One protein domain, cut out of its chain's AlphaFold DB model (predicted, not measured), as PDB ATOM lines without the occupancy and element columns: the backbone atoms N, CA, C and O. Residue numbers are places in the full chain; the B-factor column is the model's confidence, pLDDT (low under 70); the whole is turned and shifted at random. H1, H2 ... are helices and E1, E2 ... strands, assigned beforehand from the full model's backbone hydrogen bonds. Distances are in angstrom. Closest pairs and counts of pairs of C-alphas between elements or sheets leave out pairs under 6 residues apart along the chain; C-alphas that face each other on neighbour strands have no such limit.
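This is residues 2 to 109 of the 385 residues of an uncharacterized protein of Bombilactobacillus mellis (UniProt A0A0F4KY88). One long helix, H3, makes the long axis of a loose rod, with two separate groups of short helices on it: H1 and H2 pack on its first half, and H4 and H5, side by side and running opposite ways, pack near its last residues. Residues 72 to 83 form a long loop beyond the end of H3 that folds back into H4. The printed part has 108 residues, mostly helix, in the order H1, E1, H2, H3, H4, H5. It is loose, with a radius of gyration of the C-alphas of 16.4 A and spans of 51 by 25 by 21 A.

The hub is H3, residues 46 to 71. H2, residues 25 to 37, forms a helical hairpin with it at a steep tilt of 43 degrees; the closest C-alphas, of Val 35 and Gln 49, are 6.1 A apart. H1, residues 2 to 9, touches H3 through residues 48 to 55 of H3 alone, closest at the C-alphas of Gln 4 and Thr 48, 6.2 A. H4, residues 84 to 94, touches residues 65 to 69 of H3 alone, with C-alphas of Asn 65 and Thr 90 at 6.9 A. H5, residues 100 to 109, touches the same residues of H3, with C-alphas of Glu 66 and Gln 106 at 6.7 A. H4 and H5 form a hairpin at a shallow tilt of 15 degrees. H2 is apart from H4 and H5. E1, residues 11 to 13, pairs with no named strand. In each of the five helices every O i to N i+4 pair is within hydrogen-bond range.

H3 is 37.1 A long, from C-alpha 46 at (35.524, 12.249, -24.923) to C-alpha 71 at (37.467, -1.474, 9.454). H2 spans 18.4 A and H4 15.3 A.

The printed part has no cut. The links E1 to H2 and H3 to H4 are long. Mean pLDDT of the printed part is 80.0; residues 11 to 17 are among those under 70.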
ATOM      1  N   ALA A   2      43.121  22.980 -18.788       66.44
ATOM      2  CA  ALA A   2      43.338  22.830 -17.336       66.44
ATOM      3  C   ALA A   2      42.993  21.431 -16.775       66.44
ATOM      4  O   ALA A   2      43.786  20.846 -16.041       66.44
ATOM      5  N   ALA A   3      41.858  20.845 -17.175       65.62
ATOM      6  CA  ALA A   3      41.414  19.542 -16.668       65.62
ATOM      7  C   ALA A   3      42.327  18.379 -17.097       65.62
ATOM      8  O   ALA A   3      42.617  17.485 -16.309       65.62
ATOM      9  N   GLN A   4      42.853  18.420 -18.322       68.00
ATOM     10  CA  GLN A   4      43.770  17.397 -18.828       68.00
ATOM     11  C   GLN A   4      45.140  17.468 -18.137       68.00
ATOM     12  O   GLN A   4      45.703  16.434 -17.782       68.00
ATOM     13  N   ARG A   5      45.642  18.682 -17.854       72.94
ATOM     14  CA  ARG A   5      46.830  18.875 -17.005       72.94
ATOM     15  C   ARG A   5      46.597  18.342 -15.593       72.94
ATOM     16  O   ARG A   5      47.473  17.656 -15.076       72.94
ATOM     17  N   LEU A   6      45.425  18.599 -15.007       72.88
ATOM     18  CA  LEU A   6      45.067  18.112 -13.673       72.88
ATOM     19  C   LEU A   6      45.105  16.581 -13.601       72.88
ATOM     20  O   LEU A   6      45.710  16.053 -12.673       72.88
ATOM     21  N   VAL A   7      44.542  15.883 -14.595       66.81
ATOM     22  CA  VAL A   7      44.623  14.416 -14.695       66.81
ATOM     23  C   VAL A   7      46.071  13.960 -14.749       66.81
ATOM     24  O   VAL A   7      46.457  13.121 -13.944       66.81
ATOM     25  N   SER A   8      46.877  14.508 -15.662       70.94
ATOM     26  CA  SER A   8      48.274  14.091 -15.827       70.94
ATOM     27  C   SER A   8      49.102  14.277 -14.552       70.94
ATOM     28  O   SER A   8      49.896  13.402 -14.232       70.94
ATOM     29  N   HIS A   9      48.858  15.342 -13.779       77.44
ATOM     30  CA  HIS A   9      49.553  15.592 -12.508       77.44
ATOM     31  C   HIS A   9      49.171  14.616 -11.384       77.44
ATOM     32  O   HIS A   9      49.858  14.577 -10.370       77.44
ATOM     33  N   GLN A  10      48.099  13.827 -11.532       72.75
ATOM     34  CA  GLN A  10      47.753  12.788 -10.551       72.75
ATOM     35  C   GLN A  10      48.440  11.444 -10.826       72.75
ATOM     36  O   GLN A  10      48.313  10.532 -10.008       72.75
ATOM     37  N   TYR A  11      49.148  11.293 -11.949       64.81
ATOM     38  CA  TYR A  11      49.859  10.064 -12.294       64.81
ATOM     39  C   TYR A  11      51.362  10.226 -12.078       64.81
ATOM     40  O   TYR A  11      51.968  11.173 -12.561       64.81
ATOM     41  N   GLN A  12      51.969   9.245 -11.415       61.94
ATOM     42  CA  GLN A  12      53.417   9.041 -11.442       61.94
ATOM     43  C   GLN A  12      53.841   8.462 -12.799       61.94
ATOM     44  O   GLN A  12      54.856   8.853 -13.362       61.94
ATOM     45  N   SER A  13      53.033   7.551 -13.351       66.50
ATOM     46  CA  SER A  13      53.174   7.073 -14.726       66.50
ATOM     47  C   SER A  13      51.801   6.821 -15.334       66.50
ATOM     48  O   SER A  13      51.046   5.959 -14.880       66.50
ATOM     49  N   ARG A  14      51.472   7.582 -16.382       60.44
ATOM     50  CA  ARG A  14      50.172   7.504 -17.063       60.44
ATOM     51  C   ARG A  14      50.026   6.210 -17.867       60.44
ATOM     52  O   ARG A  14      48.954   5.613 -17.864       60.44
ATOM     53  N   GLN A  15      51.119   5.748 -18.480       64.19
ATOM     54  CA  GLN A  15      51.186   4.484 -19.223       64.19
ATOM     55  C   GLN A  15      50.924   3.276 -18.312       64.19
ATOM     56  O   GLN A  15      50.168   2.383 -18.680       64.19
ATOM     57  N   HIS A  16      51.468   3.293 -17.093       63.28
ATOM     58  CA  HIS A  16      51.285   2.221 -16.108       63.28
ATOM     59  C   HIS A  16      50.067   2.427 -15.196       63.28
ATOM     60  O   HIS A  16      49.853   1.643 -14.273       63.28
ATOM     61  N   GLN A  17      49.278   3.483 -15.431       69.69
ATOM     62  CA  GLN A  17      48.114   3.856 -14.620       69.69
ATOM     63  C   GLN A  17      48.431   3.989 -13.115       69.69
ATOM     64  O   GLN A  17      47.569   3.780 -12.262       69.69
ATOM     65  N   ALA A  18      49.670   4.351 -12.776       70.81
ATOM     66  CA  ALA A  18      50.126   4.508 -11.401       70.81
ATOM     67  C   ALA A  18      49.845   5.934 -10.921       70.81
ATOM     68  O   ALA A  18      50.428   6.892 -11.438       70.81
ATOM     69  N   LEU A  19      48.953   6.082  -9.939       70.62
ATOM     70  CA  LEU A  19      48.679   7.377  -9.310       70.62
ATOM     71  C   LEU A  19      49.824   7.782  -8.381       70.62
ATOM     72  O   LEU A  19      50.457   6.917  -7.779       70.62
ATOM     73  N   ILE A  20      50.053   9.082  -8.200       64.75
ATOM     74  CA  ILE A  20      50.964   9.589  -7.162       64.75
ATOM     75  C   ILE A  20      50.481   9.188  -5.757       64.75
ATOM     76  O   ILE A  20      49.312   8.843  -5.555       64.75
ATOM     77  N   THR A  21      51.375   9.240  -4.770       72.62
ATOM     78  CA  THR A  21      51.067   8.867  -3.378       72.62
ATOM     79  C   THR A  21      49.953   9.742  -2.797       72.62
ATOM     80  O   THR A  21      48.958   9.231  -2.283       72.62
ATOM     81  N   HIS A  22      50.063  11.063  -2.972       77.50
ATOM     82  CA  HIS A  22      49.097  12.045  -2.479       77.50
ATOM     83  C   HIS A  22      48.282  12.644  -3.627       77.50
ATOM     84  O   HIS A  22      48.616  13.690  -4.174       77.50
ATOM     85  N   VAL A  23      47.194  11.968  -3.995       75.81
ATOM     86  CA  VAL A  23      46.248  12.473  -5.002       75.81
ATOM     87  C   VAL A  23      45.403  13.593  -4.391       75.81
ATOM     88  O   VAL A  23      44.861  13.432  -3.294       75.81
ATOM     89  N   ASN A  24      45.210  14.698  -5.116       77.62
ATOM     90  CA  ASN A  24      44.316  15.779  -4.687       77.62
ATOM     91  C   ASN A  24      42.843  15.377  -4.876       77.62
ATOM     92  O   ASN A  24      42.154  15.794  -5.807       77.62
ATOM     93  N   THR A  25      42.364  14.523  -3.976       76.62
ATOM     94  CA  THR A  25      41.028  13.911  -4.000       76.62
ATOM     95  C   THR A  25      39.899  14.934  -4.109       76.62
ATOM     96  O   THR A  25      38.976  14.719  -4.892       76.62
ATOM     97  N   LYS A  26      39.978  16.060  -3.385       79.75
ATOM     98  CA  LYS A  26      38.958  17.121  -3.422       79.75
ATOM     99  C   LYS A  26      38.874  17.770  -4.802       79.75
ATOM    100  O   LYS A  26      37.786  17.847  -5.367       79.75
ATOM    101  N   GLN A  27      40.007  18.190  -5.367       77.56
ATOM    102  CA  GLN A  27      40.019  18.794  -6.702       77.56
ATOM    103  C   GLN A  27      39.585  17.794  -7.780       77.56
ATOM    104  O   GLN A  27      38.767  18.137  -8.631       77.56
ATOM    105  N   VAL A  28      40.053  16.544  -7.714       78.62
ATOM    106  CA  VAL A  28      39.655  15.488  -8.661       78.62
ATOM    107  C   VAL A  28      38.149  15.216  -8.596       78.62
ATOM    108  O   VAL A  28      37.514  15.091  -9.638       78.62
ATOM    109  N   GLN A  29      37.553  15.170  -7.400       80.44
ATOM    110  CA  GLN A  29      36.107  14.979  -7.231       80.44
ATOM    111  C   GLN A  29      35.289  16.149  -7.780       80.44
ATOM    112  O   GLN A  29      34.278  15.916  -8.440       80.44
ATOM    113  N   VAL A  30      35.713  17.388  -7.517       80.88
ATOM    114  CA  VAL A  30      35.037  18.591  -8.022       80.88
ATOM    115  C   VAL A  30      35.062  18.609  -9.548       80.88
ATOM    116  O   VAL A  30      34.008  18.715 -10.170       80.88
ATOM    117  N   VAL A  31      36.234  18.414 -10.160       75.69
ATOM    118  CA  VAL A  31      36.360  18.408 -11.626       75.69
ATOM    119  C   VAL A  31      35.604  17.231 -12.244       75.69
ATOM    120  O   VAL A  31      34.942  17.417 -13.260       75.69
ATOM    121  N   ASN A  32      35.595  16.052 -11.611       77.12
ATOM    122  CA  ASN A  32      34.821  14.910 -12.104       77.12
ATOM    123  C   ASN A  32      33.308  15.200 -12.177       77.12
ATOM    124  O   ASN A  32      32.664  14.745 -13.115       77.12
ATOM    125  N   ARG A  33      32.734  15.982 -11.246       80.38
ATOM    126  CA  ARG A  33      31.315  16.386 -11.332       80.38
ATOM    127  C   ARG A  33      31.043  17.258 -12.556       80.38
ATOM    128  O   ARG A  33      30.058  17.032 -13.246       80.38
ATOM    129  N   PHE A  34      31.926  18.215 -12.845       78.88
ATOM    130  CA  PHE A  34      31.806  19.063 -14.036       78.88
ATOM    131  C   PHE A  34      31.978  18.264 -15.331       78.88
ATOM    132  O   PHE A  34      31.233  18.470 -16.280       78.88
ATOM    133  N   VAL A  35      32.918  17.315 -15.351       76.12
ATOM    134  CA  VAL A  35      33.160  16.430 -16.499       76.12
ATOM    135  C   VAL A  35      31.967  15.501 -16.756       76.12
ATOM    136  O   VAL A  35      31.616  15.286 -17.909       76.12
ATOM    137  N   GLN A  36      31.321  14.980 -15.706       75.75
ATOM    138  CA  GLN A  36      30.110  14.155 -15.829       75.75
ATOM    139  C   GLN A  36      28.865  14.961 -16.218       75.75
ATOM    140  O   GLN A  36      27.982  14.412 -16.867       75.75
ATOM    141  N   GLY A  37      28.785  16.236 -15.828       76.88
ATOM    142  CA  GLY A  37      27.687  17.132 -16.196       76.88
ATOM    143  C   GLY A  37      27.733  17.621 -17.648       76.88
ATOM    144  O   GLY A  37      26.729  18.117 -18.152       76.88
ATOM    145  N   ASP A  38      28.866  17.465 -18.337       76.88
ATOM    146  CA  ASP A  38      29.033  17.839 -19.744       76.88
ATOM    147  C   ASP A  38      28.613  16.707 -20.699       76.88
ATOM    148  O   ASP A  38      29.411  16.144 -21.453       76.88
ATOM    149  N   PHE A  39      27.325  16.358 -20.661       63.00
ATOM    150  CA  PHE A  39      26.755  15.258 -21.449       63.00
ATOM    151  C   PHE A  39      26.891  15.449 -22.968       63.00
ATOM    152  O   PHE A  39      26.972  14.471 -23.711       63.00
ATOM    153  N   CYS A  40      26.955  16.697 -23.434       66.12
ATOM    154  CA  CYS A  40      27.054  17.027 -24.853       66.12
ATOM    155  C   CYS A  40      28.505  17.147 -25.361       66.12
ATOM    156  O   CYS A  40      28.697  17.388 -26.550       66.12
ATOM    157  N   ASN A  41      29.524  16.939 -24.510       71.94
ATOM    158  CA  ASN A  41      30.948  17.162 -24.827       71.94
ATOM    159  C   ASN A  41      31.252  18.598 -25.298       71.94
ATOM    160  O   ASN A  41      32.117  18.807 -26.151       71.94
ATOM    161  N   LEU A  42      30.516  19.586 -24.783       66.44
ATOM    162  CA  LEU A  42      30.654  20.987 -25.185       66.44
ATOM    163  C   LEU A  42      31.911  21.630 -24.583       66.44
ATOM    164  O   LEU A  42      32.450  22.578 -25.148       66.44
ATOM    165  N   ILE A  43      32.384  21.119 -23.441       70.94
ATOM    166  CA  ILE A  43      33.481  21.690 -22.644       70.94
ATOM    167  C   ILE A  43      34.668  20.714 -22.549       70.94
ATOM    168  O   ILE A  43      35.830  21.132 -22.546       70.94
ATOM    169  N   PHE A  44      34.407  19.407 -22.493       77.06
ATOM    170  CA  PHE A  44      35.398  18.347 -22.351       77.06
ATOM    171  C   PHE A  44      35.334  17.360 -23.515       77.06
ATOM    172  O   PHE A  44      34.280  16.851 -23.881       77.06
ATOM    173  N   SER A  45      36.502  17.015 -24.060       80.56
ATOM    174  CA  SER A  45      36.598  15.959 -25.068       80.56
ATOM    175  C   SER A  45      36.282  14.580 -24.473       80.56
ATOM    176  O   SER A  45      36.605  14.310 -23.312       80.56
ATOM    177  N   LYS A  46      35.769  13.658 -25.302       80.56
ATOM    178  CA  LYS A  46      35.524  12.249 -24.923       80.56
ATOM    179  C   LYS A  46      36.747  11.576 -24.284       80.56
ATOM    180  O   LYS A  46      36.618  10.831 -23.318       80.56
ATOM    181  N   GLN A  47      37.952  11.877 -24.779       81.19
ATOM    182  CA  GLN A  47      39.198  11.365 -24.201       81.19
ATOM    183  C   GLN A  47      39.420  11.876 -22.770       81.19
ATOM    184  O   GLN A  47      39.806  11.110 -21.891       81.19
ATOM    185  N   THR A  48      39.148  13.160 -22.520       77.75
ATOM    186  CA  THR A  48      39.277  13.756 -21.182       77.75
ATOM    187  C   THR A  48      38.278  13.129 -20.211       77.75
ATOM    188  O   THR A  48      38.653  12.801 -19.087       77.75
ATOM    189  N   GLN A  49      37.037  12.897 -20.651       79.62
ATOM    190  CA  GLN A  49      36.023  12.187 -19.866       79.62
ATOM    191  C   GLN A  49      36.469  10.761 -19.508       79.62
ATOM    192  O   GLN A  49      36.434  10.381 -18.337       79.62
ATOM    193  N   ALA A  50      36.964   9.995 -20.486       82.31
ATOM    194  CA  ALA A  50      37.459   8.636 -20.266       82.31
ATOM    195  C   ALA A  50      38.658   8.594 -19.298       82.31
ATOM    196  O   ALA A  50      38.733   7.727 -18.424       82.31
ATOM    197  N   ASP A  51      39.585   9.546 -19.417       80.19
ATOM    198  CA  ASP A  51      40.751   9.642 -18.539       80.19
ATOM    199  C   ASP A  51      40.357   9.987 -17.088       80.19
ATOM    200  O   ASP A  51      40.916   9.417 -16.143       80.19
ATOM    201  N   PHE A  52      39.365  10.867 -16.894       80.81
ATOM    202  CA  PHE A  52      38.796  11.163 -15.574       80.81
ATOM    203  C   PHE A  52      38.066   9.962 -14.981       80.81
ATOM    204  O   PHE A  52      38.254   9.659 -13.803       80.81
ATOM    205  N   GLN A  53      37.288   9.238 -15.785       82.88
ATOM    206  CA  GLN A  53      36.589   8.043 -15.327       82.88
ATOM    207  C   GLN A  53      37.578   6.970 -14.845       82.88
ATOM    208  O   GLN A  53      37.396   6.406 -13.765       82.88
ATOM    209  N   LYS A  54      38.676   6.743 -15.583       83.31
ATOM    210  CA  LYS A  54      39.767   5.842 -15.163       83.31
ATOM    211  C   LYS A  54      40.422   6.300 -13.859       83.31
ATOM    212  O   LYS A  54      40.548   5.502 -12.931       83.31
ATOM    213  N   LEU A  55      40.782   7.583 -13.762       83.31
ATOM    214  CA  LEU A  55      41.347   8.175 -12.545       83.31
ATOM    215  C   LEU A  55      40.419   7.968 -11.336       83.31
ATOM    216  O   LEU A  55      40.871   7.566 -10.264       83.31
ATOM    217  N   PHE A  56      39.115   8.185 -11.515       82.88
ATOM    218  CA  PHE A  56      38.120   8.047 -10.456       82.88
ATOM    219  C   PHE A  56      37.943   6.591 -10.006       82.88
ATOM    220  O   PHE A  56      37.816   6.321  -8.810       82.88
ATOM    221  N   VAL A  57      37.984   5.632 -10.937       85.69
ATOM    222  CA  VAL A  57      37.958   4.197 -10.612       85.69
ATOM    223  C   VAL A  57      39.166   3.808  -9.758       85.69
ATOM    224  O   VAL A  57      38.991   3.159  -8.727       85.69
ATOM    225  N   LEU A  58      40.374   4.227 -10.148       84.31
ATOM    226  CA  LEU A  58      41.604   3.942  -9.399       84.31
ATOM    227  C   LEU A  58      41.567   4.568  -7.998       84.31
ATOM    228  O   LEU A  58      41.838   3.891  -7.006       84.31
ATOM    229  N   LEU A  59      41.142   5.830  -7.904       86.12
ATOM    230  CA  LEU A  59      40.999   6.537  -6.634       86.12
ATOM    231  C   LEU A  59      39.993   5.843  -5.703       86.12
ATOM    232  O   LEU A  59      40.276   5.631  -4.524       86.12
ATOM    233  N   ASN A  60      38.833   5.446  -6.230       87.19
ATOM    234  CA  ASN A  60      37.813   4.747  -5.452       87.19
ATOM    235  C   ASN A  60      38.293   3.379  -4.972       87.19
ATOM    236  O   ASN A  60      37.985   3.002  -3.844       87.19
ATOM    237  N   LYS A  61      39.047   2.634  -5.791       88.31
ATOM    238  CA  LYS A  61      39.658   1.367  -5.363       88.31
ATOM    239  C   LYS A  61      40.600   1.587  -4.180       88.31
ATOM    240  O   LYS A  61      40.435   0.926  -3.159       88.31
ATOM    241  N   ARG A  62      41.503   2.568  -4.271       88.88
ATOM    242  CA  ARG A  62      42.435   2.918  -3.187       88.88
ATOM    243  C   ARG A  62      41.702   3.287  -1.895       88.88
ATOM    244  O   ARG A  62      42.016   2.740  -0.843       88.88
ATOM    245  N   GLN A  63      40.692   4.156  -1.981       89.12
ATOM    246  CA  GLN A  63      39.889   4.559  -0.820       89.12
ATOM    247  C   GLN A  63      39.087   3.397  -0.226       89.12
ATOM    248  O   GLN A  63      38.940   3.309   0.991       89.12
ATOM    249  N   ARG A  64      38.557   2.495  -1.062       91.50
ATOM    250  CA  ARG A  64      37.861   1.289  -0.592       91.50
ATOM    251  C   ARG A  64      38.811   0.364   0.159       91.50
ATOM    252  O   ARG A  64      38.454  -0.064   1.250       91.50
ATOM    253  N   ASN A  65      40.007   0.112  -0.374       90.19
ATOM    254  CA  ASN A  65      41.027  -0.698   0.295       90.19
ATOM    255  C   ASN A  65      41.399  -0.100   1.657       90.19
ATOM    256  O   ASN A  65      41.398  -0.803   2.664       90.19
ATOM    257  N   GLU A  66      41.634   1.211   1.710       89.75
ATOM    258  CA  GLU A  66      41.983   1.904   2.949       89.75
ATOM    259  C   GLU A  66      40.867   1.835   4.002       89.75
ATOM    260  O   GLU A  66      41.136   1.529   5.165       89.75
ATOM    261  N   ARG A  67      39.605   2.042   3.601       93.19
ATOM    262  CA  ARG A  67      38.443   1.888   4.492       93.19
ATOM    263  C   ARG A  67      38.270   0.447   4.961       93.19
ATOM    264  O   ARG A  67      37.977   0.227   6.133       93.19
ATOM    265  N   GLN A  68      38.467  -0.523   4.070       94.06
ATOM    266  CA  GLN A  68      38.374  -1.941   4.404       94.06
ATOM    267  C   GLN A  68      39.426  -2.320   5.451       94.06
ATOM    268  O   GLN A  68      39.078  -2.907   6.472       94.06
ATOM    269  N   ILE A  69      40.686  -1.924   5.248       94.19
ATOM    270  CA  ILE A  69      41.766  -2.161   6.212       94.19
ATOM    271  C   ILE A  69      41.478  -1.445   7.532       94.19
ATOM    272  O   ILE A  69      41.609  -2.049   8.590       94.19
ATOM    273  N   ALA A  70      41.040  -0.185   7.496       93.69
ATOM    274  CA  ALA A  70      40.683   0.551   8.707       93.69
ATOM    275  C   ALA A  70      39.556  -0.139   9.496       93.69
ATOM    276  O   ALA A  70      39.626  -0.190  10.719       93.69
ATOM    277  N   SER A  71      38.572  -0.739   8.813       95.94
ATOM    278  CA  SER A  71      37.467  -1.474   9.454       95.94
ATOM    279  C   SER A  71      37.901  -2.733  10.211       95.94
ATOM    280  O   SER A  71      37.140  -3.271  11.014       95.94
ATOM    281  N   TYR A  72      39.114  -3.223   9.954       96.69
ATOM    282  CA  TYR A  72      39.683  -4.356  10.671       96.69
ATOM    283  C   TYR A  72      40.353  -3.960  11.984       96.69
ATOM    284  O   TYR A  72      40.631  -4.848  12.785       96.69
ATOM    285  N   TYR A  73      40.572  -2.669  12.231       93.69
ATOM    286  CA  TYR A  73      41.053  -2.164  13.512       93.69
ATOM    287  C   TYR A  73      39.881  -1.814  14.437       93.69
ATOM    288  O   TYR A  73      38.873  -1.253  14.019       93.69
ATOM    289  N   ASP A  74      40.054  -2.105  15.720       91.00
ATOM    290  CA  ASP A  74      39.222  -1.662  16.838       91.00
ATOM    291  C   ASP A  74      40.157  -1.097  17.923       91.00
ATOM    292  O   ASP A  74      40.458  -1.729  18.941       91.00
ATOM    293  N   GLY A  75      40.734   0.076  17.638       89.19
ATOM    294  CA  GLY A  75      41.806   0.672  18.441       89.19
ATOM    295  C   GLY A  75      43.086  -0.171  18.400       89.19
ATOM    296  O   GLY A  75      43.621  -0.446  17.329       89.19
ATOM    297  N   HIS A  76      43.569  -0.603  19.569       86.06
ATOM    298  CA  HIS A  76      44.735  -1.492  19.708       86.06
ATOM    299  C   HIS A  76      44.412  -2.989  19.507       86.06
ATOM    300  O   HIS A  76      45.229  -3.847  19.847       86.06
ATOM    301  N   TYR A  77      43.219  -3.300  18.997       90.88
ATOM    302  CA  TYR A  77      42.727  -4.649  18.715       90.88
ATOM    303  C   TYR A  77      42.339  -4.770  17.241       90.88
ATOM    304  O   TYR A  77      42.128  -3.762  16.567       90.88
ATOM    305  N   TYR A  78      42.178  -5.997  16.749       94.75
ATOM    306  CA  TYR A  78      41.446  -6.240  15.512       94.75
ATOM    307  C   TYR A  78      39.960  -6.504  15.780       94.75
ATOM    308  O   TYR A  78      39.570  -7.104  16.789       94.75
ATOM    309  N   ALA A  79      39.127  -6.077  14.836       95.81
ATOM    310  CA  ALA A  79      37.678  -6.159  14.915       95.81
ATOM    311  C   ALA A  79      37.167  -7.612  14.896       95.81
ATOM    312  O   ALA A  79      37.654  -8.466  14.161       95.81
ATOM    313  N   ASN A  80      36.098  -7.894  15.642       92.81
ATOM    314  CA  ASN A  80      35.554  -9.254  15.811       92.81
ATOM    315  C   ASN A  80      35.090  -9.939  14.517       92.81
ATOM    316  O   ASN A  80      34.955 -11.158  14.481       92.81
ATOM    317  N   LEU A  81      34.801  -9.162  13.473       90.31
ATOM    318  CA  LEU A  81      34.328  -9.668  12.185       90.31
ATOM    319  C   LEU A  81      35.474  -9.996  11.212       90.31
ATOM    320  O   LEU A  81      35.215 -10.305  10.043       90.31
ATOM    321  N   VAL A  82      36.728  -9.869  11.645       94.31
ATOM    322  CA  VAL A  82      37.896 -10.268  10.857       94.31
ATOM    323  C   VAL A  82      37.941 -11.790  10.762       94.31
ATOM    324  O   VAL A  82      37.766 -12.509  11.743       94.31
ATOM    325  N   THR A  83      38.167 -12.284   9.549       91.69
ATOM    326  CA  THR A  83      38.333 -13.708   9.248       91.69
ATOM    327  C   THR A  83      39.436 -13.862   8.212       91.69
ATOM    328  O   THR A  83      39.644 -12.949   7.409       91.69
ATOM    329  N   GLN A  84      40.061 -15.040   8.144       87.19
ATOM    330  CA  GLN A  84      41.069 -15.333   7.120       87.19
ATOM    331  C   GLN A  84      40.554 -15.053   5.701       87.19
ATOM    332  O   GLN A  84      41.256 -14.480   4.873       87.19
ATOM    333  N   LYS A  85      39.286 -15.392   5.423       91.31
ATOM    334  CA  LYS A  85      38.649 -15.128   4.126       91.31
ATOM    335  C   LYS A  85      38.646 -13.634   3.790       91.31
ATOM    336  O   LYS A  85      38.971 -13.269   2.664       91.31
ATOM    337  N   ARG A  86      38.294 -12.777   4.752       93.25
ATOM    338  CA  ARG A  86      38.254 -11.317   4.574       93.25
ATOM    339  C   ARG A  86      39.648 -10.715   4.396       93.25
ATOM    340  O   ARG A  86      39.828  -9.864   3.523       93.25
ATOM    341  N   LEU A  87      40.628 -11.191   5.165       88.69
ATOM    342  CA  LEU A  87      42.027 -10.772   5.034       88.69
ATOM    343  C   LEU A  87      42.570 -11.134   3.645       88.69
ATOM    344  O   LEU A  87      42.968 -10.238   2.903       88.69
ATOM    345  N   ASN A  88      42.417 -12.392   3.218       84.12
ATOM    346  CA  ASN A  88      42.839 -12.867   1.893       84.12
ATOM    347  C   ASN A  88      42.142 -12.127   0.738       84.12
ATOM    348  O   ASN A  88      42.743 -11.876  -0.305       84.12
ATOM    349  N   GLN A  89      40.856 -11.792   0.884       87.44
ATOM    350  CA  GLN A  89      40.135 -11.004  -0.122       87.44
ATOM    351  C   GLN A  89      40.696  -9.585  -0.238       87.44
ATOM    352  O   GLN A  89      40.880  -9.088  -1.345       87.44
ATOM    353  N   THR A  90      40.999  -8.949   0.895       88.81
ATOM    354  CA  THR A  90      41.579  -7.597   0.918       88.81
ATOM    355  C   THR A  90      42.965  -7.602   0.296       88.81
ATOM    356  O   THR A  90      43.253  -6.758  -0.544       88.81
ATOM    357  N   ASP A  91      43.775  -8.605   0.623       83.12
ATOM    358  CA  ASP A  91      45.112  -8.792   0.068       83.12
ATOM    359  C   ASP A  91      45.094  -8.895  -1.466       83.12
ATOM    360  O   ASP A  91      45.778  -8.146  -2.164       83.12
ATOM    361  N   LYS A  92      44.185  -9.711  -2.021       83.75
ATOM    362  CA  LYS A  92      43.968  -9.799  -3.477       83.75
ATOM    363  C   LYS A  92      43.591  -8.458  -4.112       83.75
ATOM    364  O   LYS A  92      43.950  -8.203  -5.261       83.75
ATOM    365  N   HIS A  93      42.849  -7.606  -3.404       85.56
ATOM    366  CA  HIS A  93      42.517  -6.266  -3.890       85.56
ATOM    367  C   HIS A  93      43.712  -5.307  -3.837       85.56
ATOM    368  O   HIS A  93      43.810  -4.437  -4.705       85.56
ATOM    369  N   LEU A  94      44.630  -5.470  -2.877       84.81
ATOM    370  CA  LEU A  94      45.847  -4.661  -2.781       84.81
ATOM    371  C   LEU A  94      46.799  -4.904  -3.953       84.81
ATOM    372  O   LEU A  94      47.360  -3.940  -4.459       84.81
ATOM    373  N   LEU A  95      46.897  -6.135  -4.467       83.12
ATOM    374  CA  LEU A  95      47.726  -6.467  -5.643       83.12
ATOM    375  C   LEU A  95      47.354  -5.680  -6.918       83.12
ATOM    376  O   LEU A  95      48.092  -5.680  -7.905       83.12
ATOM    377  N   GLN A  96      46.194  -5.014  -6.929       81.62
ATOM    378  CA  GLN A  96      45.770  -4.151  -8.030       81.62
ATOM    379  C   GLN A  96      46.320  -2.718  -7.930       81.62
ATOM    380  O   GLN A  96      46.229  -1.985  -8.917       81.62
ATOM    381  N   GLU A  97      46.864  -2.301  -6.782       80.62
ATOM    382  CA  GLU A  97      47.496  -0.989  -6.608       80.62
ATOM    383  C   GLU A  97      48.836  -0.951  -7.353       80.62
ATOM    384  O   GLU A  97      49.679  -1.832  -7.210       80.62
ATOM    385  N   LYS A  98      49.018   0.070  -8.195       77.00
ATOM    386  CA  LYS A  98      50.196   0.207  -9.068       77.00
ATOM    387  C   LYS A  98      51.253   1.136  -8.484       77.00
ATOM    388  O   LYS A  98      52.410   1.066  -8.892       77.00
ATOM    389  N   ASN A  99      50.881   1.989  -7.531       74.81
ATOM    390  CA  ASN A  99      51.841   2.755  -6.754       74.81
ATOM    391  C   ASN A  99      52.419   1.875  -5.634       74.81
ATOM    392  O   ASN A  99      51.723   1.560  -4.669       74.81
ATOM    393  N   GLN A 100      53.699   1.521  -5.752       70.56
ATOM    394  CA  GLN A 100      54.382   0.630  -4.806       70.56
ATOM    395  C   GLN A 100      54.402   1.176  -3.373       70.56
ATOM    396  O   GLN A 100      54.192   0.423  -2.427       70.56
ATOM    397  N   THR A 101      54.574   2.488  -3.193       66.12
ATOM    398  CA  THR A 101      54.564   3.115  -1.864       66.12
ATOM    399  C   THR A 101      53.203   2.964  -1.185       66.12
ATOM    400  O   THR A 101      53.132   2.568  -0.023       66.12
ATOM    401  N   VAL A 102      52.111   3.244  -1.903       72.75
ATOM    402  CA  VAL A 102      50.750   3.113  -1.359       72.75
ATOM    403  C   VAL A 102      50.399   1.650  -1.110       72.75
ATOM    404  O   VAL A 102      49.835   1.335  -0.061       72.75
ATOM    405  N   TYR A 103      50.761   0.761  -2.039       77.62
ATOM    406  CA  TYR A 103      50.613  -0.680  -1.858       77.62
ATOM    407  C   TYR A 103      51.293  -1.133  -0.564       77.62
ATOM    408  O   TYR A 103      50.629  -1.716   0.289       77.62
ATOM    409  N   GLN A 104      52.568  -0.784  -0.363       68.19
ATOM    410  CA  GLN A 104      53.328  -1.189   0.819       68.19
ATOM    411  C   GLN A 104      52.715  -0.646   2.115       68.19
ATOM    412  O   GLN A 104      52.593  -1.374   3.097       68.19
ATOM    413  N   GLN A 105      52.276   0.615   2.126       75.06
ATOM    414  CA  GLN A 105      51.616   1.209   3.292       75.06
ATOM    415  C   GLN A 105      50.318   0.477   3.658       75.06
ATOM    416  O   GLN A 105      50.071   0.187   4.830       75.06
ATOM    417  N   GLN A 106      49.482   0.163   2.665       80.69
ATOM    418  CA  GLN A 106      48.234  -0.571   2.880       80.69
ATOM    419  C   GLN A 106      48.498  -2.030   3.279       80.69
ATOM    420  O   GLN A 106      47.841  -2.545   4.186       80.69
ATOM    421  N   LYS A 107      49.493  -2.668   2.657       82.38
ATOM    422  CA  LYS A 107      49.905  -4.045   2.926       82.38
ATOM    423  C   LYS A 107      50.450  -4.207   4.344       82.38
ATOM    424  O   LYS A 107      49.930  -5.036   5.074       82.38
ATOM    425  N   ASN A 108      51.350  -3.332   4.799       70.12
ATOM    426  CA  ASN A 108      51.884  -3.353   6.171       70.12
ATOM    427  C   ASN A 108      50.779  -3.276   7.238       70.12
ATOM    428  O   ASN A 108      50.822  -3.964   8.260       70.12
ATOM    429  N   ARG A 109      49.759  -2.440   7.002       84.56
ATOM    430  CA  ARG A 109      48.594  -2.342   7.892       84.56
ATOM    431  C   ARG A 109      47.754  -3.620   7.872       84.56
ATOM    432  O   ARG A 109      47.390  -4.117   8.934       84.56
TER     433      ARG A 109